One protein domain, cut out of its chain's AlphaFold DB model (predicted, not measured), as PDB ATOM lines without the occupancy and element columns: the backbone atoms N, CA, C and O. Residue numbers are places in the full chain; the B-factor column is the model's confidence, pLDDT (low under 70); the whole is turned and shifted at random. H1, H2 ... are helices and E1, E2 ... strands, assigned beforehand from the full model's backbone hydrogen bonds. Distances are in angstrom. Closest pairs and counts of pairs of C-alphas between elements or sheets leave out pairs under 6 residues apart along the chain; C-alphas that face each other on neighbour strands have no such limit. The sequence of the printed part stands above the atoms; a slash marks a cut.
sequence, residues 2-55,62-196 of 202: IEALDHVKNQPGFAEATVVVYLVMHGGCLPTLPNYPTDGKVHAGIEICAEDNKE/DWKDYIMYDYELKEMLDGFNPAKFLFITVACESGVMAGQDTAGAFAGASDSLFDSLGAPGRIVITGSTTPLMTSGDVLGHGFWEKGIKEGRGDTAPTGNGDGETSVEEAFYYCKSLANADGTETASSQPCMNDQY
ATOM      1  N   ILE A   2     -37.808  21.222 -21.062       74.81
ATOM      2  CA  ILE A   2     -38.651  21.490 -22.252       74.81
ATOM      3  C   ILE A   2     -37.886  21.261 -23.559       74.81
ATOM      4  O   ILE A   2     -38.284  20.430 -24.362       74.81
ATOM      5  N   GLU A   3     -36.724  21.899 -23.718       80.94
ATOM      6  CA  GLU A   3     -35.901  21.751 -24.927       80.94
ATOM      7  C   GLU A   3     -35.485  20.296 -25.205       80.94
ATOM      8  O   GLU A   3     -35.389  19.887 -26.358       80.94
ATOM      9  N   ALA A   4     -35.261  19.498 -24.155       85.31
ATOM     10  CA  ALA A   4     -34.906  18.089 -24.293       85.31
ATOM     11  C   ALA A   4     -36.113  17.245 -24.726       85.31
ATOM     12  O   ALA A   4     -35.982  16.417 -25.626       85.31
ATOM     13  N   LEU A   5     -37.290  17.481 -24.133       87.44
ATOM     14  CA  LEU A   5     -38.535  16.824 -24.537       87.44
ATOM     15  C   LEU A   5     -38.888  17.180 -25.986       87.44
ATOM     16  O   LEU A   5     -39.134  16.285 -26.793       87.44
ATOM     17  N   ASP A   6     -38.812  18.459 -26.350       87.75
ATOM     18  CA  ASP A   6     -39.041  18.915 -27.722       87.75
ATOM     19  C   ASP A   6     -38.043  18.295 -28.699       87.75
ATOM     20  O   ASP A   6     -38.421  17.860 -29.788       87.75
ATOM     21  N   HIS A   7     -36.767  18.203 -28.324       91.31
ATOM     22  CA  HIS A   7     -35.768  17.552 -29.162       91.31
ATOM     23  C   HIS A   7     -36.116  16.083 -29.427       91.31
ATOM     24  O   HIS A   7     -36.049  15.654 -30.580       91.31
ATOM     25  N   VAL A   8     -36.514  15.330 -28.392       92.12
ATOM     26  CA  VAL A   8     -36.909  13.913 -28.499       92.12
ATOM     27  C   VAL A   8     -38.167  13.750 -29.353       92.12
ATOM     28  O   VAL A   8     -38.171  12.933 -30.272       92.12
ATOM     29  N   LYS A   9     -39.202  14.567 -29.113       92.50
ATOM     30  CA  LYS A   9     -40.471  14.564 -29.865       92.50
ATOM     31  C   LYS A   9     -40.272  14.764 -31.370       92.50
ATOM     32  O   LYS A   9     -41.050  14.261 -32.174       92.50
ATOM     33  N   ASN A  10     -39.228  15.501 -31.749       93.44
ATOM     34  CA  ASN A  10     -38.907  15.815 -33.139       93.44
ATOM     35  C   ASN A  10     -37.906  14.841 -33.789       93.44
ATOM     36  O   ASN A  10     -37.499  15.069 -34.932       93.44
ATOM     37  N   GLN A  11     -37.492  13.765 -33.107       95.81
ATOM     38  CA  GLN A  11     -36.627  12.753 -33.715       95.81
ATOM     39  C   GLN A  11     -37.399  11.847 -34.692       95.81
ATOM     40  O   GLN A  11     -38.559  11.503 -34.446       95.81
ATOM     41  N   PRO A  12     -36.767  11.393 -35.792       96.44
ATOM     42  CA  PRO A  12     -37.333  10.345 -36.637       96.44
ATOM     43  C   PRO A  12     -37.609   9.064 -35.834       96.44
ATOM     44  O   PRO A  12     -36.742   8.608 -35.094       96.44
ATOM     45  N   GLY A  13     -38.793   8.468 -36.011       94.62
ATOM     46  CA  GLY A  13     -39.195   7.242 -35.306       94.62
ATOM     47  C   GLY A  13     -39.765   7.459 -33.899       94.62
ATOM     48  O   GLY A  13     -39.925   6.498 -33.154       94.62
ATOM     49  N   PHE A  14     -40.050   8.710 -33.508       95.75
ATOM     50  CA  PHE A  14     -40.633   9.028 -32.200       95.75
ATOM     51  C   PHE A  14     -41.966   8.306 -31.939       95.75
ATOM     52  O   PHE A  14     -42.188   7.819 -30.833       95.75
ATOM     53  N   ALA A  15     -42.836   8.199 -32.948       95.12
ATOM     54  CA  ALA A  15     -44.158   7.583 -32.802       95.12
ATOM     55  C   ALA A  15     -44.085   6.073 -32.503       95.12
ATOM     56  O   ALA A  15     -45.030   5.499 -31.980       95.12
ATOM     57  N   GLU A  16     -42.959   5.439 -32.818       96.06
ATOM     58  CA  GLU A  16     -42.680   4.017 -32.649       96.06
ATOM     59  C   GLU A  16     -41.771   3.740 -31.440       96.06
ATOM     60  O   GLU A  16     -41.479   2.585 -31.132       96.06
ATOM     61  N   ALA A  17     -41.299   4.790 -30.765       95.56
ATOM     62  CA  ALA A  17     -40.320   4.678 -29.696       95.56
ATOM     63  C   ALA A  17     -40.940   4.248 -28.358       95.56
ATOM     64  O   ALA A  17     -42.088   4.565 -28.039       95.56
ATOM     65  N   THR A  18     -40.114   3.606 -27.532       95.69
ATOM     66  CA  THR A  18     -40.295   3.584 -26.078       95.69
ATOM     67  C   THR A  18     -39.568   4.788 -25.501       95.69
ATOM     68  O   THR A  18     -38.354   4.914 -25.665       95.69
ATOM     69  N   VAL A  19     -40.292   5.671 -24.820       95.94
ATOM     70  CA  VAL A  19     -39.703   6.817 -24.129       95.94
ATOM     71  C   VAL A  19     -39.895   6.651 -22.632       95.94
ATOM     72  O   VAL A  19     -41.014   6.494 -22.148       95.94
ATOM     73  N   VAL A  20     -38.784   6.733 -21.905       95.56
ATOM     74  CA  VAL A  20     -38.762   6.781 -20.445       95.56
ATOM     75  C   VAL A  20     -38.239   8.148 -20.026       95.56
ATOM     76  O   VAL A  20     -37.111   8.515 -20.353       95.56
ATOM     77  N   VAL A  21     -39.049   8.897 -19.287       93.31
ATOM     78  CA  VAL A  21     -38.618  10.117 -18.599       93.31
ATOM     79  C   VAL A  21     -38.458   9.765 -17.128       93.31
ATOM     80  O   VAL A  21     -39.441   9.456 -16.469       93.31
ATOM     81  N   TYR A  22     -37.225   9.784 -16.623       91.25
ATOM     82  CA  TYR A  22     -36.909   9.507 -15.220       91.25
ATOM     83  C   TYR A  22     -36.297  10.750 -14.582       91.25
ATOM     84  O   TYR A  22     -35.200  11.172 -14.950       91.25
ATOM     85  N   LEU A  23     -37.029  11.350 -13.650       87.00
ATOM     86  CA  LEU A  23     -36.663  12.583 -12.968       87.00
ATOM     87  C   LEU A  23     -36.339  12.286 -11.503       87.00
ATOM     88  O   LEU A  23     -37.135  11.661 -10.812       87.00
ATOM     89  N   VAL A  24     -35.184  12.750 -11.025       83.56
ATOM     90  CA  VAL A  24     -34.790  12.670  -9.610       83.56
ATOM     91  C   VAL A  24     -34.441  14.072  -9.141       83.56
ATOM     92  O   VAL A  24     -33.541  14.696  -9.697       83.56
ATOM     93  N   MET A  25     -35.180  14.579  -8.161       80.44
ATOM     94  CA  MET A  25     -35.104  15.977  -7.734       80.44
ATOM     95  C   MET A  25     -35.712  16.173  -6.347       80.44
ATOM     96  O   MET A  25     -36.330  15.269  -5.783       80.44
ATOM     97  N   HIS A  26     -35.537  17.367  -5.787       75.75
ATOM     98  CA  HIS A  26     -36.313  17.769  -4.622       75.75
ATOM     99  C   HIS A  26     -37.772  18.038  -5.025       75.75
ATOM    100  O   HIS A  26     -38.086  18.339  -6.177       75.75
ATOM    101  N   GLY A  27     -38.677  17.851  -4.072       68.50
ATOM    102  CA  GLY A  27     -40.100  18.129  -4.228       68.50
ATOM    103  C   GLY A  27     -40.559  18.974  -3.055       68.50
ATOM    104  O   GLY A  27     -40.053  18.804  -1.942       68.50
ATOM    105  N   GLY A  28     -41.489  19.887  -3.314       62.03
ATOM    106  CA  GLY A  28     -42.010  20.771  -2.282       62.03
ATOM    107  C   GLY A  28     -43.037  20.052  -1.413       62.03
ATOM    108  O   GLY A  28     -43.930  19.385  -1.936       62.03
ATOM    109  N   CYS A  29     -42.943  20.226  -0.091       52.56
ATOM    110  CA  CYS A  29     -44.031  19.851   0.806       52.56
ATOM    111  C   CYS A  29     -45.241  20.743   0.499       52.56
ATOM    112  O   CYS A  29     -45.109  21.971   0.491       52.56
ATOM    113  N   LEU A  30     -46.395  20.139   0.221       50.97
ATOM    114  CA  LEU A  30     -47.605  20.832  -0.218       50.97
ATOM    115  C   LEU A  30     -47.904  22.063   0.647       50.97
ATOM    116  O   LEU A  30     -47.750  22.024   1.875       50.97
ATOM    117  N   PRO A  31     -48.410  23.158   0.054       46.47
ATOM    118  CA  PRO A  31     -48.917  24.243   0.863       46.47
ATOM    119  C   PRO A  31     -50.091  23.694   1.694       46.47
ATOM    120  O   PRO A  31     -50.956  22.975   1.194       46.47
ATOM    121  N   THR A  32     -50.099  23.979   2.998       41.78
ATOM    122  CA  THR A  32     -51.144  23.504   3.921       41.78
ATOM    123  C   THR A  32     -52.546  23.798   3.372       41.78
ATOM    124  O   THR A  32     -52.730  24.825   2.726       41.78
ATOM    125  N   LEU A  33     -53.544  22.961   3.699       39.31
ATOM    126  CA  LEU A  33     -54.956  23.047   3.267       39.31
ATOM    127  C   LEU A  33     -55.614  24.456   3.182       39.31
ATOM    128  O   LEU A  33     -56.590  24.582   2.455       39.31
ATOM    129  N   PRO A  34     -55.193  25.530   3.881       40.28
ATOM    130  CA  PRO A  34     -55.707  26.881   3.615       40.28
ATOM    131  C   PRO A  34     -55.252  27.515   2.286       40.28
ATOM    132  O   PRO A  34     -55.785  28.555   1.910       40.28
ATOM    133  N   ASN A  35     -54.276  26.922   1.596       48.50
ATOM    134  CA  ASN A  35     -53.568  27.507   0.454       48.50
ATOM    135  C   ASN A  35     -53.860  26.778  -0.872       48.50
ATOM    136  O   ASN A  35     -53.004  26.773  -1.758       48.50
ATOM    137  N   TYR A  36     -55.029  26.139  -1.013       50.97
ATOM    138  CA  TYR A  36     -55.413  25.570  -2.308       50.97
ATOM    139  C   TYR A  36     -55.347  26.657  -3.393       50.97
ATOM    140  O   TYR A  36     -55.821  27.778  -3.158       50.97
ATOM    141  N   PRO A  37     -54.784  26.344  -4.569       56.84
ATOM    142  CA  PRO A  37     -54.859  27.215  -5.726       56.84
ATOM    143  C   PRO A  37     -56.319  27.547  -6.070       56.84
ATOM    144  O   PRO A  37     -57.265  26.848  -5.698       56.84
ATOM    145  N   THR A  38     -56.526  28.674  -6.757       54.47
ATOM    146  CA  THR A  38     -57.864  29.245  -7.012       54.47
ATOM    147  C   THR A  38     -58.786  28.348  -7.838       54.47
ATOM    148  O   THR A  38     -59.984  28.616  -7.910       54.47
ATOM    149  N   ASP A  39     -58.243  27.315  -8.477       61.06
ATOM    150  CA  ASP A  39     -58.970  26.336  -9.280       61.06
ATOM    151  C   ASP A  39     -59.586  25.192  -8.448       61.06
ATOM    152  O   ASP A  39     -60.365  24.398  -8.978       61.06
ATOM    153  N   GLY A  40     -59.297  25.141  -7.142       62.72
ATOM    154  CA  GLY A  40     -59.853  24.162  -6.211       62.72
ATOM    155  C   GLY A  40     -59.219  22.773  -6.299       62.72
ATOM    156  O   GLY A  40     -59.786  21.834  -5.735       62.72
ATOM    157  N   LYS A  41     -58.077  22.633  -6.982       65.94
ATOM    158  CA  LYS A  41     -57.333  21.373  -7.100       65.94
ATOM    159  C   LYS A  41     -56.111  21.342  -6.182       65.94
ATOM    160  O   LYS A  41     -55.605  22.377  -5.762       65.94
ATOM    161  N   VAL A  42     -55.637  20.142  -5.854       68.12
ATOM    162  CA  VAL A  42     -54.312  19.944  -5.248       68.12
ATOM    163  C   VAL A  42     -53.303  19.762  -6.376       68.12
ATOM    164  O   VAL A  42     -53.513  18.912  -7.240       68.12
ATOM    165  N   HIS A  43     -52.204  20.511  -6.316       70.31
ATOM    166  CA  HIS A  43     -51.074  20.369  -7.232       70.31
ATOM    167  C   HIS A  43     -49.822  19.961  -6.469       70.31
ATOM    168  O   HIS A  43     -49.501  20.580  -5.451       70.31
ATOM    169  N   ALA A  44     -49.094  18.965  -6.973       72.75
ATOM    170  CA  ALA A  44     -47.707  18.759  -6.558       72.75
ATOM    171  C   ALA A  44     -46.762  19.596  -7.414       72.75
ATOM    172  O   ALA A  44     -47.020  19.858  -8.589       72.75
ATOM    173  N   GLY A  45     -45.643  19.982  -6.806       73.94
ATOM    174  CA  GLY A  45     -44.556  20.679  -7.469       73.94
ATOM    175  C   GLY A  45     -43.244  19.926  -7.307       73.94
ATOM    176  O   GLY A  45     -42.932  19.427  -6.225       73.94
ATOM    177  N   ILE A  46     -42.469  19.867  -8.382       76.38
ATOM    178  CA  ILE A  46     -41.058  19.500  -8.328       76.38
ATOM    179  C   ILE A  46     -40.202  20.764  -8.265       76.38
ATOM    180  O   ILE A  46     -40.495  21.761  -8.927       76.38
ATOM    181  N   GLU A  47     -39.138  20.723  -7.473       73.88
ATOM    182  CA  GLU A  47     -38.197  21.831  -7.349       73.88
ATOM    183  C   GLU A  47     -37.080  21.668  -8.378       73.88
ATOM    184  O   GLU A  47     -36.330  20.687  -8.373       73.88
ATOM    185  N   ILE A  48     -36.959  22.646  -9.273       67.75
ATOM    186  CA  ILE A  48     -35.870  22.714 -10.242       67.75
ATOM    187  C   ILE A  48     -34.842  23.708  -9.718       67.75
ATOM    188  O   ILE A  48     -34.953  24.920  -9.923       67.75
ATOM    189  N   CYS A  49     -33.827  23.177  -9.042       60.84
ATOM    190  CA  CYS A  49     -32.672  23.955  -8.617       60.84
ATOM    191  C   CYS A  49     -31.759  24.208  -9.827       60.84
ATOM    192  O   CYS A  49     -31.390  23.276 -10.545       60.84
ATOM    193  N   ALA A  50     -31.363  25.459 -10.061       54.94
ATOM    194  CA  ALA A  50     -30.326  25.760 -11.046       54.94
ATOM    195  C   ALA A  50     -28.980  25.181 -10.560       54.94
ATOM    196  O   ALA A  50     -28.480  25.573  -9.509       54.94
ATOM    197  N   GLU A  51     -28.405  24.246 -11.319       48.25
ATOM    198  CA  GLU A  51     -27.285  23.354 -10.942       48.25
ATOM    199  C   GLU A  51     -25.948  24.015 -10.521       48.25
ATOM    200  O   GLU A  51     -25.033  23.313 -10.097       48.25
ATOM    201  N   ASP A  52     -25.790  25.338 -10.569       43.91
ATOM    202  CA  ASP A  52     -24.466  25.984 -10.538       43.91
ATOM    203  C   ASP A  52     -24.121  26.755  -9.249       43.91
ATOM    204  O   ASP A  52     -23.546  27.844  -9.300       43.91
ATOM    205  N   ASN A  53     -24.371  26.198  -8.060       40.88
ATOM    206  CA  ASN A  53     -23.760  26.759  -6.848       40.88
ATOM    207  C   ASN A  53     -23.129  25.691  -5.950       40.88
ATOM    208  O   ASN A  53     -23.784  25.011  -5.170       40.88
ATOM    209  N   LYS A  54     -21.794  25.609  -6.006       44.59
ATOM    210  CA  LYS A  54     -20.944  24.875  -5.047       44.59
ATOM    211  C   LYS A  54     -20.944  25.492  -3.637       44.59
ATOM    212  O   LYS A  54     -20.184  25.051  -2.779       44.59
ATOM    213  N   GLU A  55     -21.750  26.523  -3.404       43.62
ATOM    214  CA  GLU A  55     -21.872  27.233  -2.136       43.62
ATOM    215  C   GLU A  55     -23.303  27.098  -1.616       43.62
ATOM    216  O   GLU A  55     -24.264  27.334  -2.348       43.62
ATOM    217  N   ASP A  62     -31.997  35.776  -4.009       40.59
ATOM    218  CA  ASP A  62     -33.104  35.287  -4.848       40.59
ATOM    219  C   ASP A  62     -32.665  34.007  -5.583       40.59
ATOM    220  O   ASP A  62     -32.252  34.031  -6.747       40.59
ATOM    221  N   TRP A  63     -32.721  32.869  -4.899       42.34
ATOM    222  CA  TRP A  63     -32.794  31.578  -5.561       42.34
ATOM    223  C   TRP A  63     -34.185  31.563  -6.164       42.34
ATOM    224  O   TRP A  63     -35.174  31.404  -5.456       42.34
ATOM    225  N   LYS A  64     -34.308  31.809  -7.466       42.81
ATOM    226  CA  LYS A  64     -35.549  31.424  -8.133       42.81
ATOM    227  C   LYS A  64     -35.486  29.920  -8.335       42.81
ATOM    228  O   LYS A  64     -35.278  29.464  -9.454       42.81
ATOM    229  N   ASP A  65     -35.607  29.185  -7.231       53.03
ATOM    230  CA  ASP A  65     -36.081  27.813  -7.258       53.03
ATOM    231  C   ASP A  65     -37.374  27.858  -8.069       53.03
ATOM    232  O   ASP A  65     -38.342  28.531  -7.698       53.03
ATOM    233  N   TYR A  66     -37.342  27.279  -9.267       62.94
ATOM    234  CA  TYR A  66     -38.547  27.196 -10.069       62.94
ATOM    235  C   TYR A  66     -39.297  25.970  -9.578       62.94
ATOM    236  O   TYR A  66     -38.840  24.842  -9.768       62.94
ATOM    237  N   ILE A  67     -40.428  26.196  -8.918       71.62
ATOM    238  CA  ILE A  67     -41.374  25.122  -8.646       71.62
ATOM    239  C   ILE A  67     -42.126  24.886  -9.944       71.62
ATOM    240  O   ILE A  67     -42.811  25.785 -10.427       71.62
ATOM    241  N   MET A  68     -41.968  23.692 -10.504       76.56
ATOM    242  CA  MET A  68     -42.753  23.262 -11.647       76.56
ATOM    243  C   MET A  68     -43.890  22.377 -11.167       76.56
ATOM    244  O   MET A  68     -43.651  21.327 -10.566       76.56
ATOM    245  N   TYR A  69     -45.114  22.805 -11.433       78.12
ATOM    246  CA  TYR A  69     -46.308  22.085 -11.020       78.12
ATOM    247  C   TYR A  69     -46.715  21.016 -12.039       78.12
ATOM    248  O   TYR A  69     -46.368  21.071 -13.221       78.12
ATOM    249  N   ASP A  70     -47.482  20.034 -11.571       78.81
ATOM    250  CA  ASP A  70     -48.064  18.971 -12.398       78.81
ATOM    251  C   ASP A  70     -48.849  19.489 -13.616       78.81
ATOM    252  O   ASP A  70     -48.687  18.947 -14.707       78.81
ATOM    253  N   TYR A  71     -49.632  20.560 -13.493       76.44
ATOM    254  CA  TYR A  71     -50.363  21.129 -14.630       76.44
ATOM    255  C   TYR A  71     -49.423  21.697 -15.708       76.44
ATOM    256  O   TYR A  71     -49.674  21.509 -16.897       76.44
ATOM    257  N   GLU A  72     -48.306  22.322 -15.326       80.44
ATOM    258  CA  GLU A  72     -47.317  22.846 -16.280       80.44
ATOM    259  C   GLU A  72     -46.600  21.697 -16.991       80.44
ATOM    260  O   GLU A  72     -46.424  21.710 -18.208       80.44
ATOM    261  N   LEU A  73     -46.226  20.661 -16.235       85.25
ATOM    262  CA  LEU A  73     -45.678  19.420 -16.780       85.25
ATOM    263  C   LEU A  73     -46.655  18.755 -17.753       85.25
ATOM    264  O   LEU A  73     -46.249  18.280 -18.813       85.25
ATOM    265  N   LYS A  74     -47.945  18.731 -17.416       84.31
ATOM    266  CA  LYS A  74     -48.996  18.169 -18.261       84.31
ATOM    267  C   LYS A  74     -49.119  18.922 -19.579       84.31
ATOM    268  O   LYS A  74     -49.182  18.276 -20.620       84.31
ATOM    269  N   GLU A  75     -49.095  20.253 -19.537       84.44
ATOM    270  CA  GLU A  75     -49.077  21.101 -20.732       84.44
ATOM    271  C   GLU A  75     -47.825  20.854 -21.588       84.44
ATOM    272  O   GLU A  75     -47.928  20.721 -22.806       84.44
ATOM    273  N   MET A  76     -46.643  20.713 -20.976       85.56
ATOM    274  CA  MET A  76     -45.401  20.397 -21.702       85.56
ATOM    275  C   MET A  76     -45.438  19.019 -22.371       85.56
ATOM    276  O   MET A  76     -44.854  18.822 -23.437       85.56
ATOM    277  N   LEU A  77     -46.109  18.054 -21.743       89.44
ATOM    278  CA  LEU A  77     -46.280  16.700 -22.261       89.44
ATOM    279  C   LEU A  77     -47.485  16.568 -23.204       89.44
ATOM    280  O   LEU A  77     -47.802  15.450 -23.627       89.44
ATOM    281  N   ASP A  78     -48.158  17.669 -23.545       86.44
ATOM    282  CA  ASP A  78     -49.276  17.636 -24.476       86.44
ATOM    283  C   ASP A  78     -48.815  17.248 -25.895       86.44
ATOM    284  O   ASP A  78     -47.788  17.686 -26.438       86.44
ATOM    285  N   GLY A  79     -49.564  16.326 -26.498       85.06
ATOM    286  CA  GLY A  79     -49.213  15.697 -27.769       85.06
ATOM    287  C   GLY A  79     -47.870  14.947 -27.771       85.06
ATOM    288  O   GLY A  79     -47.321  14.710 -28.851       85.06
ATOM    289  N   PHE A  80     -47.298  14.617 -26.609       91.44
ATOM    290  CA  PHE A  80     -46.111  13.767 -26.493       91.44
ATOM    291  C   PHE A  80     -46.540  12.290 -26.522       91.44
ATOM    292  O   PHE A  80     -46.745  11.670 -25.479       91.44
ATOM    293  N   ASN A  81     -46.715  11.759 -27.736       92.12
ATOM    294  CA  ASN A  81     -47.374  10.472 -27.994       92.12
ATOM    295  C   ASN A  81     -46.439   9.458 -28.694       92.12
ATOM    296  O   ASN A  81     -46.635   9.183 -29.882       92.12
ATOM    297  N   PRO A  82     -45.403   8.938 -28.014       95.12
ATOM    298  CA  PRO A  82     -44.633   7.802 -28.517       95.12
ATOM    299  C   PRO A  82     -45.444   6.496 -28.387       95.12
ATOM    300  O   PRO A  82     -46.516   6.490 -27.778       95.12
ATOM    301  N   ALA A  83     -44.936   5.378 -28.916       93.94
ATOM    302  CA  ALA A  83     -45.624   4.083 -28.827       93.94
ATOM    303  C   ALA A  83     -45.775   3.594 -27.379       93.94
ATOM    304  O   ALA A  83     -46.803   3.025 -27.020       93.94
ATOM    305  N   LYS A  84     -44.748   3.821 -26.553       95.69
ATOM    306  CA  LYS A  84     -44.771   3.559 -25.111       95.69
ATOM    307  C   LYS A  84     -44.225   4.773 -24.382       95.69
ATOM    308  O   LYS A  84     -43.120   5.226 -24.698       95.69
ATOM    309  N   PHE A  85     -44.967   5.280 -23.400       96.00
ATOM    310  CA  PHE A  85     -44.506   6.384 -22.571       96.00
ATOM    311  C   PHE A  85     -44.569   6.043 -21.084       96.00
ATOM    312  O   PHE A  85     -45.648   5.905 -20.511       96.00
ATOM    313  N   LEU A  86     -43.394   5.982 -20.461       96.06
ATOM    314  CA  LEU A  86     -43.228   5.871 -19.021       96.06
ATOM    315  C   LEU A  86     -42.667   7.182 -18.466       96.06
ATOM    316  O   LEU A  86     -41.563   7.599 -18.819       96.06
ATOM    317  N   PHE A  87     -43.420   7.829 -17.584       93.88
ATOM    318  CA  PHE A  87     -42.967   8.992 -16.831       93.88
ATOM    319  C   PHE A  87     -42.770   8.601 -15.373       93.88
ATOM    320  O   PHE A  87     -43.701   8.140 -14.722       93.88
ATOM    321  N   ILE A  88     -41.572   8.805 -14.844       92.31
ATOM    322  CA  ILE A  88     -41.251   8.530 -13.452       92.31
ATOM    323  C   ILE A  88     -40.646   9.770 -12.811       92.31
ATOM    324  O   ILE A  88     -39.685  10.338 -13.333       92.31
ATOM    325  N   THR A  89     -41.160  10.151 -11.646       88.25
ATOM    326  CA  THR A  89     -40.566  11.207 -10.824       88.25
ATOM    327  C   THR A  89     -40.294  10.728  -9.406       88.25
ATOM    328  O   THR A  89     -41.140  10.131  -8.738       88.25
ATOM    329  N   VAL A  90     -39.080  10.999  -8.946       85.00
ATOM    330  CA  VAL A  90     -38.603  10.755  -7.593       85.00
ATOM    331  C   VAL A  90     -38.400  12.113  -6.937       85.00
ATOM    332  O   VAL A  90     -37.349  12.734  -7.081       85.00
ATOM    333  N   ALA A  91     -39.427  12.557  -6.222       79.50
ATOM    334  CA  ALA A  91     -39.418  13.781  -5.431       79.50
ATOM    335  C   ALA A  91     -40.240  13.590  -4.147       79.50
ATOM    336  O   ALA A  91     -41.176  12.780  -4.117       79.50
ATOM    337  N   CYS A  92     -39.906  14.341  -3.096       75.81
ATOM    338  CA  CYS A  92     -40.704  14.385  -1.868       75.81
ATOM    339  C   CYS A  92     -42.148  14.792  -2.195       75.81
ATOM    340  O   CYS A  92     -42.349  15.715  -2.976       75.81
ATOM    341  N   GLU A  93     -43.135  14.098  -1.620       75.06
ATOM    342  CA  GLU A  93     -44.570  14.401  -1.800       75.06
ATOM    343  C   GLU A  93     -45.065  14.437  -3.267       75.06
ATOM    344  O   GLU A  93     -46.150  14.937  -3.561       75.06
ATOM    345  N   SER A  94     -44.318  13.848  -4.207       79.12
ATOM    346  CA  SER A  94     -44.678  13.818  -5.636       79.12
ATOM    347  C   SER A  94     -45.863  12.904  -5.973       79.12
ATOM    348  O   SER A  94     -46.330  12.917  -7.110       79.12
ATOM    349  N   GLY A  95     -46.387  12.144  -5.003       75.38
ATOM    350  CA  GLY A  95     -47.490  11.194  -5.180       75.38
ATOM    351  C   GLY A  95     -48.740  11.774  -5.852       75.38
ATOM    352  O   GLY A  95     -49.414  11.084  -6.614       75.38
ATOM    353  N   VAL A  96     -49.024  13.067  -5.637       74.44
ATOM    354  CA  VAL A  96     -50.157  13.769  -6.275       74.44
ATOM    355  C   VAL A  96     -50.065  13.749  -7.800       74.44
ATOM    356  O   VAL A  96     -51.095  13.678  -8.465       74.44
ATOM    357  N   MET A  97     -48.853  13.778  -8.365       82.00
ATOM    358  CA  MET A  97     -48.658  13.882  -9.814       82.00
ATOM    359  C   MET A  97     -49.183  12.648 -10.565       82.00
ATOM    360  O   MET A  97     -49.512  12.742 -11.748       82.00
ATOM    361  N   ALA A  98     -49.299  11.496  -9.895       81.06
ATOM    362  CA  ALA A  98     -49.954  10.317 -10.452       81.06
ATOM    363  C   ALA A  98     -51.486  10.454 -10.385       81.06
ATOM    364  O   ALA A  98     -52.188  10.053 -11.307       81.06
ATOM    365  N   GLY A  99     -52.034  11.049  -9.323       69.25
ATOM    366  CA  GLY A  99     -53.470  11.309  -9.146       69.25
ATOM    367  C   GLY A  99     -54.396  10.086  -9.220       69.25
ATOM    368  O   GLY A  99     -55.600  10.261  -9.359       69.25
ATOM    369  N   GLN A 100     -53.852   8.869  -9.133       62.41
ATOM    370  CA  GLN A 100     -54.586   7.639  -8.850       62.41
ATOM    371  C   GLN A 100     -53.812   6.779  -7.847       62.41
ATOM    372  O   GLN A 100     -52.589   6.883  -7.716       62.41
ATOM    373  N   ASP A 101     -54.597   6.011  -7.090       57.06
ATOM    374  CA  ASP A 101     -54.231   5.235  -5.910       57.06
ATOM    375  C   ASP A 101     -52.957   4.410  -6.107       57.06
ATOM    376  O   ASP A 101     -52.709   3.889  -7.183       57.06
ATOM    377  N   THR A 102     -52.248   4.131  -5.015       47.38
ATOM    378  CA  THR A 102     -52.344   2.746  -4.552       47.38
ATOM    379  C   THR A 102     -52.312   2.702  -3.001       47.38
ATOM    380  O   THR A 102     -51.301   2.996  -2.370       47.38
ATOM    381  N   ALA A 103     -53.396   2.213  -2.394       43.22
ATOM    382  CA  ALA A 103     -53.712   1.956  -0.981       43.22
ATOM    383  C   ALA A 103     -53.985   3.113   0.010       43.22
ATOM    384  O   ALA A 103     -54.243   2.812   1.180       43.22
ATOM    385  N   GLY A 104     -53.968   4.393  -0.364       39.41
ATOM    386  CA  GLY A 104     -53.987   5.482   0.621       39.41
ATOM    387  C   GLY A 104     -54.726   6.704   0.136       39.41
ATOM    388  O   GLY A 104     -54.124   7.562  -0.496       39.41
ATOM    389  N   ALA A 105     -56.014   6.788   0.485       39.72
ATOM    390  CA  ALA A 105     -56.835   7.978   0.327       39.72
ATOM    391  C   ALA A 105     -56.003   9.226   0.625       39.72
ATOM    392  O   ALA A 105     -55.613   9.450   1.772       39.72
ATOM    393  N   PHE A 106     -55.728  10.014  -0.408       39.78
ATOM    394  CA  PHE A 106     -54.999  11.261  -0.303       39.78
ATOM    395  C   PHE A 106     -55.767  12.186   0.650       39.78
ATOM    396  O   PHE A 106     -56.722  12.830   0.243       39.78
ATOM    397  N   ALA A 107     -55.483  12.153   1.954       41.66
ATOM    398  CA  ALA A 107     -56.246  12.861   2.990       41.66
ATOM    399  C   ALA A 107     -57.796  12.717   2.916       41.66
ATOM    400  O   ALA A 107     -58.518  13.588   3.398       41.66
ATOM    401  N   GLY A 108     -58.330  11.641   2.316       39.47
ATOM    402  CA  GLY A 108     -59.776  11.484   2.079       39.47
ATOM    403  C   GLY A 108     -60.356  12.295   0.904       39.47
ATOM    404  O   GLY A 108     -61.578  12.392   0.791       39.47
ATOM    405  N   ALA A 109     -59.517  12.874   0.044       42.75
ATOM    406  CA  ALA A 109     -59.906  13.575  -1.178       42.75
ATOM    407  C   ALA A 109     -60.159  12.588  -2.332       42.75
ATOM    408  O   ALA A 109     -59.454  11.592  -2.483       42.75
ATOM    409  N   SER A 110     -61.190  12.851  -3.136       45.09
ATOM    410  CA  SER A 110     -61.541  12.059  -4.321       45.09
ATOM    411  C   SER A 110     -60.662  12.414  -5.525       45.09
ATOM    412  O   SER A 110     -60.347  13.589  -5.703       45.09
ATOM    413  N   ASP A 111     -60.379  11.438  -6.398       51.03
ATOM    414  CA  ASP A 111     -59.583  11.557  -7.643       51.03
ATOM    415  C   ASP A 111     -59.885  12.806  -8.497       51.03
ATOM    416  O   ASP A 111     -59.007  13.346  -9.161       51.03
ATOM    417  N   SER A 112     -61.117  13.327  -8.455       50.38
ATOM    418  CA  SER A 112     -61.527  14.545  -9.170       50.38
ATOM    419  C   SER A 112     -60.872  15.848  -8.684       50.38
ATOM    420  O   SER A 112     -61.110  16.894  -9.287       50.38
ATOM    421  N   LEU A 113     -60.128  15.821  -7.574       51.44
ATOM    422  CA  LEU A 113     -59.455  16.985  -6.983       51.44
ATOM    423  C   LEU A 113     -57.984  17.122  -7.413       51.44
ATOM    424  O   LEU A 113     -57.335  18.083  -7.002       51.44
ATOM    425  N   PHE A 114     -57.465  16.203  -8.233       58.44
ATOM    426  CA  PHE A 114     -56.056  16.165  -8.629       58.44
ATOM    427  C   PHE A 114     -55.881  16.405 -10.127       58.44
ATOM    428  O   PHE A 114     -56.627  15.860 -10.943       58.44
ATOM    429  N   ASP A 115     -54.878  17.203 -10.498       63.78
ATOM    430  CA  ASP A 115     -54.436  17.309 -11.889       63.78
ATOM    431  C   ASP A 115     -53.280  16.339 -12.135       63.78
ATOM    432  O   ASP A 115     -52.110  16.676 -12.002       63.78
ATOM    433  N   SER A 116     -53.614  15.084 -12.440       76.38
ATOM    434  CA  SER A 116     -52.586  14.081 -12.706       76.38
ATOM    435  C   SER A 116     -51.881  14.304 -14.042       76.38
ATOM    436  O   SER A 116     -52.459  14.821 -15.005       76.38
ATOM    437  N   LEU A 117     -50.658  13.787 -14.141       85.75
ATOM    438  CA  LEU A 117     -49.926  13.632 -15.400       85.75
ATOM    439  C   LEU A 117     -50.438  12.456 -16.248       85.75
ATOM    440  O   LEU A 117     -49.887  12.204 -17.323       85.75
ATOM    441  N   GLY A 118     -51.454  11.725 -15.777       83.50
ATOM    442  CA  GLY A 118     -52.053  10.603 -16.493       83.50
ATOM    443  C   GLY A 118     -52.677  11.047 -17.818       83.50
ATOM    444  O   GLY A 118     -53.346  12.080 -17.895       83.50
ATOM    445  N   ALA A 119     -52.444  10.262 -18.865       85.25
ATOM    446  CA  ALA A 119     -53.002  10.462 -20.198       85.25
ATOM    447  C   ALA A 119     -53.063   9.114 -20.941       85.25
ATOM    448  O   ALA A 119     -52.260   8.234 -20.626       85.25
ATOM    449  N   PRO A 120     -53.941   8.943 -21.948       85.75
ATOM    450  CA  PRO A 120     -54.005   7.708 -22.728       85.75
ATOM    451  C   PRO A 120     -52.636   7.288 -23.284       85.75
ATOM    452  O   PRO A 120     -51.916   8.115 -23.846       85.75
ATOM    453  N   GLY A 121     -52.287   6.008 -23.140       86.12
ATOM    454  CA  GLY A 121     -51.014   5.443 -23.603       86.12
ATOM    455  C   GLY A 121     -49.806   5.737 -22.704       86.12
ATOM    456  O   GLY A 121     -48.672   5.490 -23.116       86.12
ATOM    457  N   ARG A 122     -50.023   6.274 -21.496       91.00
ATOM    458  CA  ARG A 122     -48.961   6.671 -20.561       91.00
ATOM    459  C   ARG A 122     -49.081   5.933 -19.233       91.00
ATOM    460  O   ARG A 122     -50.165   5.863 -18.661       91.00
ATOM    461  N   ILE A 123     -47.935   5.507 -18.710       92.56
ATOM    462  CA  ILE A 123     -47.777   5.118 -17.308       92.56
ATOM    463  C   ILE A 123     -47.021   6.231 -16.585       92.56
ATOM    464  O   ILE A 123     -45.968   6.680 -17.042       92.56
ATOM    465  N   VAL A 124     -47.559   6.684 -15.455       92.31
ATOM    466  CA  VAL A 124     -46.925   7.654 -14.557       92.31
ATOM    467  C   VAL A 124     -46.633   6.965 -13.233       92.31
ATOM    468  O   VAL A 124     -47.568   6.504 -12.589       92.31
ATOM    469  N   ILE A 125     -45.373   6.930 -12.801       91.06
ATOM    470  CA  ILE A 125     -44.965   6.443 -11.477       91.06
ATOM    471  C   ILE A 125     -44.341   7.593 -10.696       91.06
ATOM    472  O   ILE A 125     -43.473   8.314 -11.182       91.06
ATOM    473  N   THR A 126     -44.763   7.776  -9.458       87.94
ATOM    474  CA  THR A 126     -44.256   8.847  -8.598       87.94
ATOM    475  C   THR A 126     -43.766   8.281  -7.279       87.94
ATOM    476  O   THR A 126     -44.069   7.140  -6.916       87.94
ATOM    477  N   GLY A 127     -43.039   9.105  -6.528       81.44
ATOM    478  CA  GLY A 127     -42.775   8.847  -5.119       81.44
ATOM    479  C   GLY A 127     -44.056   8.869  -4.277       81.44
ATOM    480  O   GLY A 127     -45.173   8.679  -4.762       81.44
ATOM    481  N   SER A 128     -43.886   9.098  -2.983       74.38
ATOM    482  CA  SER A 128     -44.971   9.071  -2.006       74.38
ATOM    483  C   SER A 128     -45.790  10.358  -1.952       74.38
ATOM    484  O   SER A 128     -45.359  11.422  -2.394       74.38
ATOM    485  N   THR A 129     -46.969  10.271  -1.336       67.88
ATOM    486  CA  THR A 129     -47.845  11.423  -1.033       67.88
ATOM    487  C   THR A 129     -47.475  12.151   0.267       67.88
ATOM    488  O   THR A 129     -47.968  13.242   0.523       67.88
ATOM    489  N   THR A 130     -46.600  11.566   1.089       66.62
ATOM    490  CA  THR A 130     -45.997  12.188   2.285       66.62
ATOM    491  C   THR A 130     -44.484  12.321   2.129       66.62
ATOM    492  O   THR A 130     -43.913  11.631   1.278       66.62
ATOM    493  N   PRO A 131     -43.789  13.130   2.952       64.75
ATOM    494  CA  PRO A 131     -42.333  13.172   2.943       64.75
ATOM    495  C   PRO A 131     -41.762  11.780   3.192       64.75
ATOM    496  O   PRO A 131     -41.997  11.185   4.244       64.75
ATOM    497  N   LEU A 132     -40.999  11.270   2.232       64.56
ATOM    498  CA  LEU A 132     -40.286  10.011   2.377       64.56
ATOM    499  C   LEU A 132     -38.829  10.241   1.982       64.56
ATOM    500  O   LEU A 132     -38.497  10.366   0.800       64.56
ATOM    501  N   MET A 133     -37.950  10.264   2.989       61.75
ATOM    502  CA  MET A 133     -36.501  10.408   2.791       61.75
ATOM    503  C   MET A 133     -35.887   9.239   2.000       61.75
ATOM    504  O   MET A 133     -34.754   9.341   1.545       61.75
ATOM    505  N   THR A 134     -36.624   8.141   1.820       65.44
ATOM    506  CA  THR A 134     -36.181   6.918   1.139       65.44
ATOM    507  C   THR A 134     -36.772   6.749  -0.266       65.44
ATOM    508  O   THR A 134     -36.567   5.707  -0.880       65.44
ATOM    509  N   SER A 135     -37.453   7.763  -0.827       65.44
ATOM    510  CA  SER A 135     -38.114   7.664  -2.150       65.44
ATOM    511  C   SER A 135     -37.166   7.227  -3.269       65.44
ATOM    512  O   SER A 135     -37.534   6.414  -4.117       65.44
ATOM    513  N   GLY A 136     -35.925   7.727  -3.241       67.06
ATOM    514  CA  GLY A 136     -34.885   7.342  -4.195       67.06
ATOM    515  C   GLY A 136     -34.450   5.887  -4.067       67.06
ATOM    516  O   GLY A 136     -34.289   5.220  -5.083       67.06
ATOM    517  N   ASP A 137     -34.338   5.364  -2.846       70.38
ATOM    518  CA  ASP A 137     -34.010   3.953  -2.620       70.38
ATOM    519  C   ASP A 137     -35.170   3.034  -3.022       70.38
ATOM    520  O   ASP A 137     -34.945   1.973  -3.603       70.38
ATOM    521  N   VAL A 138     -36.413   3.441  -2.756       75.31
ATOM    522  CA  VAL A 138     -37.606   2.651  -3.090       75.31
ATOM    523  C   VAL A 138     -37.742   2.489  -4.606       75.31
ATOM    524  O   VAL A 138     -37.811   1.359  -5.090       75.31
ATOM    525  N   LEU A 139     -37.713   3.582  -5.373       82.88
ATOM    526  CA  LEU A 139     -37.844   3.512  -6.834       82.88
ATOM    527  C   LEU A 139     -36.535   3.080  -7.523       82.88
ATOM    528  O   LEU A 139     -36.562   2.314  -8.483       82.88
ATOM    529  N   GLY A 140     -35.373   3.484  -7.013       82.75
ATOM    530  CA  GLY A 140     -34.077   3.062  -7.550       82.75
ATOM    531  C   GLY A 140     -33.812   1.567  -7.351       82.75
ATOM    532  O   GLY A 140     -33.646   0.826  -8.319       82.75
ATOM    533  N   HIS A 141     -33.797   1.091  -6.105       82.50
ATOM    534  CA  HIS A 141     -33.489  -0.314  -5.825       82.50
ATOM    535  C   HIS A 141     -34.704  -1.231  -5.997       82.50
ATOM    536  O   HIS A 141     -34.570  -2.357  -6.472       82.50
ATOM    537  N   GLY A 142     -35.896  -0.791  -5.588       85.44
ATOM    538  CA  GLY A 142     -37.102  -1.617  -5.643       85.44
ATOM    539  C   GLY A 142     -37.630  -1.795  -7.064       85.44
ATOM    540  O   GLY A 142     -37.793  -2.930  -7.505       85.44
ATOM    541  N   PHE A 143     -37.878  -0.692  -7.774       91.00
ATOM    542  CA  PHE A 143     -38.455  -0.728  -9.120       91.00
ATOM    543  C   PHE A 143     -37.402  -1.063 -10.185       91.00
ATOM    544  O   PHE A 143     -37.526  -2.086 -10.857       91.00
ATOM    545  N   TRP A 144     -36.335  -0.262 -10.311       92.12
ATOM    546  CA  TRP A 144     -35.359  -0.456 -11.390       92.12
ATOM    547  C   TRP A 144     -34.460  -1.678 -11.191       92.12
ATOM    548  O   TRP A 144     -34.345  -2.511 -12.089       92.12
ATOM    549  N   GLU A 145     -33.785  -1.786 -10.045       90.69
ATOM    550  CA  GLU A 145     -32.799  -2.853  -9.847       90.69
ATOM    551  C   GLU A 145     -33.456  -4.215  -9.621       90.69
ATOM    552  O   GLU A 145     -33.175  -5.166 -10.348       90.69
ATOM    553  N   LYS A 146     -34.341  -4.330  -8.630       90.31
ATOM    554  CA  LYS A 146     -34.925  -5.625  -8.274       90.31
ATOM    555  C   LYS A 146     -36.123  -5.992  -9.140       90.31
ATOM    556  O   LYS A 146     -36.206  -7.134  -9.577       90.31
ATOM    557  N   GLY A 147     -37.035  -5.049  -9.370       91.50
ATOM    558  CA  GLY A 147     -38.227  -5.255 -10.189       91.50
ATOM    559  C   GLY A 147     -37.851  -5.591 -11.628       91.50
ATOM    560  O   GLY A 147     -37.952  -6.748 -12.019       91.50
ATOM    561  N   ILE A 148     -37.356  -4.596 -12.369       94.00
ATOM    562  CA  ILE A 148     -37.038  -4.716 -13.799       94.00
ATOM    563  C   ILE A 148     -35.766  -5.543 -14.038       94.00
ATOM    564  O   ILE A 148     -35.808  -6.582 -14.689       94.00
ATOM    565  N   LYS A 149     -34.607  -5.099 -13.534       93.56
ATOM    566  CA  LYS A 149     -33.307  -5.664 -13.946       93.56
ATOM    567  C   LYS A 149     -33.069  -7.093 -13.446       93.56
ATOM    568  O   LYS A 149     -32.496  -7.895 -14.179       93.56
ATOM    569  N   GLU A 150     -33.445  -7.411 -12.210       93.19
ATOM    570  CA  GLU A 150     -33.360  -8.779 -11.675       93.19
ATOM    571  C   GLU A 150     -34.582  -9.646 -12.030       93.19
ATOM    572  O   GLU A 150     -34.576 -10.836 -11.713       93.19
ATOM    573  N   GLY A 151     -35.614  -9.073 -12.658       91.88
ATOM    574  CA  GLY A 151     -36.839  -9.781 -13.033       91.88
ATOM    575  C   GLY A 151     -37.680 -10.239 -11.842       91.88
ATOM    576  O   GLY A 151     -38.416 -11.217 -11.937       91.88
ATOM    577  N   ARG A 152     -37.552  -9.596 -10.671       91.19
ATOM    578  CA  ARG A 152     -38.343  -9.994  -9.494       91.19
ATOM    579  C   ARG A 152     -39.781  -9.501  -9.558       91.19
ATOM    580  O   ARG A 152     -40.599 -10.012  -8.793       91.19
ATOM    581  N   GLY A 153     -40.089  -8.551 -10.443       89.06
ATOM    582  CA  GLY A 153     -41.466  -8.130 -10.701       89.06
ATOM    583  C   GLY A 153     -42.357  -9.302 -11.112       89.06
ATOM    584  O   GLY A 153     -43.434  -9.453 -10.546       89.06
ATOM    585  N   ASP A 154     -41.834 -10.192 -11.960       91.38
ATOM    586  CA  ASP A 154     -42.496 -11.405 -12.472       91.38
ATOM    587  C   ASP A 154     -42.707 -12.510 -11.409       91.38
ATOM    588  O   ASP A 154     -43.279 -13.574 -11.647       91.38
ATOM    589  N   THR A 155     -42.250 -12.293 -10.173       85.06
ATOM    590  CA  THR A 155     -42.394 -13.295  -9.111       85.06
ATOM    591  C   THR A 155     -43.679 -13.112  -8.304       85.06
ATOM    592  O   THR A 155     -44.152 -12.002  -8.049       85.06
ATOM    593  N   ALA A 156     -44.247 -14.229  -7.842       74.88
ATOM    594  CA  ALA A 156     -45.388 -14.215  -6.932       74.88
ATOM    595  C   ALA A 156     -45.081 -13.383  -5.658       74.88
ATOM    596  O   ALA A 156     -43.972 -13.472  -5.125       74.88
ATOM    597  N   PRO A 157     -46.059 -12.639  -5.102       70.25
ATOM    598  CA  PRO A 157     -47.490 -12.694  -5.415       70.25
ATOM    599  C   PRO A 157     -47.963 -11.698  -6.485       70.25
ATOM    600  O   PRO A 157     -49.154 -11.689  -6.780       70.25
ATOM    601  N   THR A 158     -47.083 -10.838  -7.000       73.62
ATOM    602  CA  THR A 158     -47.465  -9.707  -7.865       73.62
ATOM    603  C   THR A 158     -47.265  -9.977  -9.349       73.62
ATOM    604  O   THR A 158     -48.011  -9.413 -10.140       73.62
ATOM    605  N   GLY A 159     -46.297 -10.821  -9.705       77.88
ATOM    606  CA  GLY A 159     -46.007 -11.179 -11.088       77.88
ATOM    607  C   GLY A 159     -46.851 -12.327 -11.626       77.88
ATOM    608  O   GLY A 159     -47.393 -13.136 -10.858       77.88
ATOM    609  N   ASN A 160     -46.958 -12.388 -12.949       86.62
ATOM    610  CA  ASN A 160     -47.757 -13.367 -13.676       86.62
ATOM    611  C   ASN A 160     -46.977 -14.676 -13.977       86.62
ATOM    612  O   ASN A 160     -47.599 -15.722 -14.203       86.62
ATOM    613  N   GLY A 161     -45.645 -14.659 -13.864       87.94
ATOM    614  CA  GLY A 161     -44.745 -15.795 -14.048       87.94
ATOM    615  C   GLY A 161     -44.466 -16.152 -15.511       87.94
ATOM    616  O   GLY A 161     -44.244 -17.336 -15.796       87.94
ATOM    617  N   ASP A 162     -44.539 -15.195 -16.436       89.88
ATOM    618  CA  ASP A 162     -44.385 -15.422 -17.878       89.88
ATOM    619  C   ASP A 162     -42.931 -15.357 -18.385       89.88
ATOM    620  O   ASP A 162     -42.644 -15.802 -19.503       89.88
ATOM    621  N   GLY A 163     -41.994 -14.936 -17.531       89.94
ATOM    622  CA  GLY A 163     -40.569 -14.830 -17.831       89.94
ATOM    623  C   GLY A 163     -40.123 -13.454 -18.329       89.94
ATOM    624  O   GLY A 163     -38.923 -13.272 -18.560       89.94
ATOM    625  N   GLU A 164     -41.038 -12.498 -18.474       91.94
ATOM    626  CA  GLU A 164     -40.762 -11.082 -18.696       91.94
ATOM    627  C   GLU A 164     -41.222 -10.274 -17.473       91.94
ATOM    628  O   GLU A 164     -41.951 -10.759 -16.623       91.94
ATOM    629  N   THR A 165     -40.721  -9.051 -17.297       94.12
ATOM    630  CA  THR A 165     -41.216  -8.174 -16.227       94.12
ATOM    631  C   THR A 165     -41.748  -6.897 -16.834       94.12
ATOM    632  O   THR A 165     -40.996  -6.113 -17.422       94.12
ATOM    633  N   SER A 166     -43.042  -6.683 -16.647       95.12
ATOM    634  CA  SER A 166     -43.717  -5.440 -16.988       95.12
ATOM    635  C   SER A 166     -43.410  -4.322 -15.987       95.12
ATOM    636  O   SER A 166     -42.985  -4.546 -14.845       95.12
ATOM    637  N   VAL A 167     -43.615  -3.078 -16.417       94.81
ATOM    638  CA  VAL A 167     -43.513  -1.888 -15.560       94.81
ATOM    639  C   VAL A 167     -44.460  -2.001 -14.365       94.81
ATOM    640  O   VAL A 167     -44.093  -1.680 -13.237       94.81
ATOM    641  N   GLU A 168     -45.662  -2.499 -14.602       91.81
ATOM    642  CA  GLU A 168     -46.733  -2.690 -13.641       91.81
ATOM    643  C   GLU A 168     -46.305  -3.694 -12.559       91.81
ATOM    644  O   GLU A 168     -46.392  -3.414 -11.360       91.81
ATOM    645  N   GLU A 169     -45.745  -4.835 -12.958       91.75
ATOM    646  CA  GLU A 169     -45.220  -5.849 -12.038       91.75
ATOM    647  C   GLU A 169     -44.029  -5.345 -11.225       91.75
ATOM    648  O   GLU A 169     -43.971  -5.542 -10.005       91.75
ATOM    649  N   ALA A 170     -43.088  -4.645 -11.866       92.25
ATOM    650  CA  ALA A 170     -41.973  -4.021 -11.163       92.25
ATOM    651  C   ALA A 170     -42.456  -2.977 -10.145       92.25
ATOM    652  O   ALA A 170     -41.904  -2.890  -9.041       92.25
ATOM    653  N   PHE A 171     -43.504  -2.218 -10.474       90.81
ATOM    654  CA  PHE A 171     -44.136  -1.273  -9.559       90.81
ATOM    655  C   PHE A 171     -44.774  -1.985  -8.361       90.81
ATOM    656  O   PHE A 171     -44.480  -1.635  -7.214       90.81
ATOM    657  N   TYR A 172     -45.581  -3.025  -8.581       86.44
ATOM    658  CA  TYR A 172     -46.210  -3.766  -7.484       86.44
ATOM    659  C   TYR A 172     -45.193  -4.499  -6.601       86.44
ATOM    660  O   TYR A 172     -45.367  -4.563  -5.376       86.44
ATOM    661  N   TYR A 173     -44.100  -4.992  -7.184       86.44
ATOM    662  CA  TYR A 173     -42.987  -5.559  -6.432       86.44
ATOM    663  C   TYR A 173     -42.295  -4.505  -5.559       86.44
ATOM    664  O   TYR A 173     -42.132  -4.703  -4.351       86.44
ATOM    665  N   CYS A 174     -41.944  -3.355  -6.145       86.00
ATOM    666  CA  CYS A 174     -41.369  -2.209  -5.437       86.00
ATOM    667  C   CYS A 174     -42.252  -1.783  -4.256       86.00
ATOM    668  O   CYS A 174     -41.776  -1.635  -3.128       86.00
ATOM    669  N   LYS A 175     -43.558  -1.682  -4.497       81.62
ATOM    670  CA  LYS A 175     -44.545  -1.336  -3.482       81.62
ATOM    671  C   LYS A 175     -44.618  -2.366  -2.349       81.62
ATOM    672  O   LYS A 175     -44.691  -1.998  -1.176       81.62
ATOM    673  N   SER A 176     -44.578  -3.652  -2.687       78.31
ATOM    674  CA  SER A 176     -44.597  -4.740  -1.704       78.31
ATOM    675  C   SER A 176     -43.338  -4.747  -0.836       78.31
ATOM    676  O   SER A 176     -43.430  -4.967   0.370       78.31
ATOM    677  N   LEU A 177     -42.173  -4.446  -1.422       73.56
ATOM    678  CA  LEU A 177     -40.922  -4.276  -0.680       73.56
ATOM    679  C   LEU A 177     -40.953  -3.070   0.253       73.56
ATOM    680  O   LEU A 177     -40.516  -3.192   1.395       73.56
ATOM    681  N   ALA A 178     -41.476  -1.931  -0.211       68.50
ATOM    682  CA  ALA A 178     -41.616  -0.744   0.627       68.50
ATOM    683  C   ALA A 178     -42.436  -1.056   1.891       68.50
ATOM    684  O   ALA A 178     -42.125  -0.565   2.966       68.50
ATOM    685  N   ASN A 179     -43.429  -1.943   1.794       66.69
ATOM    686  CA  ASN A 179     -44.287  -2.316   2.917       66.69
ATOM    687  C   ASN A 179     -43.872  -3.602   3.662       66.69
ATOM    688  O   ASN A 179     -44.645  -4.098   4.483       66.69
ATOM    689  N   ALA A 180     -42.702  -4.186   3.379       61.72
ATOM    690  CA  ALA A 180     -42.351  -5.529   3.860       61.72
ATOM    691  C   ALA A 180     -42.321  -5.653   5.398       61.72
ATOM    692  O   ALA A 180     -42.704  -6.692   5.935       61.72
ATOM    693  N   ASP A 181     -41.943  -4.584   6.101       59.56
ATOM    694  CA  ASP A 181     -41.895  -4.546   7.568       59.56
ATOM    695  C   ASP A 181     -43.207  -4.037   8.203       59.56
ATOM    696  O   ASP A 181     -43.313  -3.922   9.425       59.56
ATOM    697  N   GLY A 182     -44.226  -3.729   7.386       56.81
ATOM    698  CA  GLY A 182     -45.530  -3.219   7.829       56.81
ATOM    699  C   GLY A 182     -45.481  -1.843   8.505       56.81
ATOM    700  O   GLY A 182     -46.449  -1.442   9.152       56.81
ATOM    701  N   THR A 183     -44.351  -1.142   8.400       55.66
ATOM    702  CA  THR A 183     -44.100   0.172   9.008       55.66
ATOM    703  C   THR A 183     -44.522   1.336   8.121       55.66
ATOM    704  O   THR A 183     -44.762   2.427   8.635       55.66
ATOM    705  N   GLU A 184     -44.614   1.118   6.809       62.69
ATOM    706  CA  GLU A 184     -44.988   2.157   5.858       62.69
ATOM    707  C   GLU A 184     -46.509   2.326   5.813       62.69
ATOM    708  O   GLU A 184     -47.281   1.391   5.595       62.69
ATOM    709  N   THR A 185     -46.953   3.559   6.025       62.34
ATOM    710  CA  THR A 185     -48.344   3.943   5.797       62.34
ATOM    711  C   THR A 185     -48.653   3.927   4.305       62.34
ATOM    712  O   THR A 185     -47.773   4.109   3.472       62.34
ATOM    713  N   ALA A 186     -49.920   3.786   3.930       62.06
ATOM    714  CA  ALA A 186     -50.279   3.855   2.519       62.06
ATOM    715  C   ALA A 186     -49.860   5.169   1.831       62.06
ATOM    716  O   ALA A 186     -49.536   5.180   0.651       62.06
ATOM    717  N   SER A 187     -49.802   6.271   2.581       62.97
ATOM    718  CA  SER A 187     -49.362   7.569   2.073       62.97
ATOM    719  C   SER A 187     -47.857   7.655   1.788       62.97
ATOM    720  O   SER A 187     -47.432   8.535   1.036       62.97
ATOM    721  N   SER A 188     -47.059   6.745   2.352       68.94
ATOM    722  CA  SER A 188     -45.604   6.688   2.197       68.94
ATOM    723  C   SER A 188     -45.146   5.694   1.116       68.94
ATOM    724  O   SER A 188     -43.952   5.506   0.900       68.94
ATOM    725  N   GLN A 189     -46.089   5.105   0.377       76.31
ATOM    726  CA  GLN A 189     -45.835   4.195  -0.743       76.31
ATOM    727  C   GLN A 189     -45.773   4.955  -2.079       76.31
ATOM    728  O   GLN A 189     -46.407   6.006  -2.202       76.31
ATOM    729  N   PRO A 190     -45.033   4.448  -3.086       81.88
ATOM    730  CA  PRO A 190     -45.042   5.030  -4.426       81.88
ATOM    731  C   PRO A 190     -46.438   4.929  -5.058       81.88
ATOM    732  O   PRO A 190     -47.223   4.036  -4.721       81.88
ATOM    733  N   CYS A 191     -46.745   5.831  -5.988       83.69
ATOM    734  CA  CYS A 191     -48.042   5.880  -6.672       83.69
ATOM    735  C   CYS A 191     -47.888   5.604  -8.170       83.69
ATOM    736  O   CYS A 191     -46.824   5.853  -8.737       83.69
ATOM    737  N   MET A 192     -48.953   5.101  -8.800       88.25
ATOM    738  CA  MET A 192     -48.984   4.839 -10.237       88.25
ATOM    739  C   MET A 192     -50.322   5.260 -10.843       88.25
ATOM    740  O   MET A 192     -51.378   5.007 -10.274       88.25
ATOM    741  N   ASN A 193     -50.267   5.867 -12.024       88.44
ATOM    742  CA  ASN A 193     -51.407   6.056 -12.910       88.44
ATOM    743  C   ASN A 193     -51.092   5.363 -14.223       88.44
ATOM    744  O   ASN A 193     -50.206   5.796 -14.960       88.44
ATOM    745  N   ASP A 194     -51.795   4.270 -14.461       89.12
ATOM    746  CA  ASP A 194     -51.634   3.456 -15.647       89.12
ATOM    747  C   ASP A 194     -52.835   3.666 -16.572       89.12
ATOM    748  O   ASP A 194     -53.970   3.296 -16.263       89.12
ATOM    749  N   GLN A 195     -52.572   4.324 -17.696       88.50
ATOM    750  CA  GLN A 195     -53.510   4.492 -18.803       88.50
ATOM    751  C   GLN A 195     -52.947   3.890 -20.095       88.50
ATOM    752  O   GLN A 195     -53.375   4.261 -21.193       88.50
ATOM    753  N   TYR A 196     -51.961   3.001 -19.984       89.06
ATOM    754  CA  TYR A 196     -51.445   2.236 -21.104       89.06
ATOM    755  C   TYR A 196     -52.331   1.004 -21.343       89.06
ATOM    756  O   TYR A 196     -52.833   0.376 -20.416       89.06
TER     757      TYR A 196
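This is residues 2 to 55 and 62 to 196 of the 202 residues of an uncharacterized protein of Thermoplasmata archaeon HGW-Thermoplasmata-1 (UniProt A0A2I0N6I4). A four-stranded sheet, E1 E4 E5 E6, is covered on one face by two helices, H4 and H5, which cross each other. Over its other face sits the short helix H3, and beyond H3 lie H2 and a small two-stranded sheet, E2 E3, in a looser group, with H1 farthest out. The printed part has 189 residues, with five named helices and six named strands in the order H1 E1 E2 E3 H2 E4 H3 E5 H4 H5 E6; the larger sheet is mixed, the smaller antiparallel. The class is mixed, helices and strands, with under half of the residues in named elements. The whole is compact, with a radius of gyration of the C-alphas of 16.7 A and spans of 51 by 47 by 41 A.

The larger sheet runs E1, residues 18 to 24, E4, residues 84 to 90, E5, residues 122 to 126, and E6, residues 191 to 194. E1 and E4 are parallel at 6 degrees, with N 21 and O 86 2.9 A apart, within hydrogen-bond range. E4 and E5 are parallel at 12 degrees, with N 125 and O 87 within range at 2.8 A. E5 and E6 are antiparallel at 178 degrees, with N 124 and O 193 within range at 2.8 A. H4, residues 135 to 149, and H5, residues 167 to 178, are on the same face, giving two layers, helices on one face of a sheet; their heights over the sheet are 11.2 A and 9.9 A. They touch, opposite ways at a steep tilt of 51 degrees, closest at the C-alphas of Gly 147 and Ala 170, 4.1 A. H3, residues 94 to 97, is on the opposite face at a height of 6.3 A; E4, H3 and E5 form a strand-helix-strand unit, two parallel neighbour strands with a helix between, its crossover right-handed. E2, residues 45 to 48, and E3, residues 66 to 69, are antiparallel at 150 degrees, with N 46 and O 68 within range at 2.9 A. H2, residues 70 to 76, is close to but not clearly touching H3, the closest C-alphas being Asp 70 and Met 97, 5.7 A. H1, residues 2 to 9, is close to but not clearly touching H2, the closest C-alphas being Ile 2 and Met 76, 6.9 A. Every O i to N i+4 pair is within range in H1, H2 and H5, but 7 of 11 in H4; H3 is too short for such a pair.

E4 is 19.9 A long, E1 19.6 A, H4 18.4 A, H5 16.3 A and E5 13.0 A. H1 begins at C-alpha 2, (-38.651, 21.490, -22.252), and E6 ends at C-alpha 194, (-51.634, 3.456, -15.647).

The C-alphas farthest apart are Asp 62 and Asp 162, 53.6 A. Residues 56 to 61 are not printed, and C-alphas 55 and 62 are 14.1 A apart across the cut. The links E1 to E2, H3 to E5, H4 to H5 and H5 to E6 are long. The mean pLDDT of the printed part is 75.4; 65 residues are under 70, among them 27 to 42 and 99 to 115.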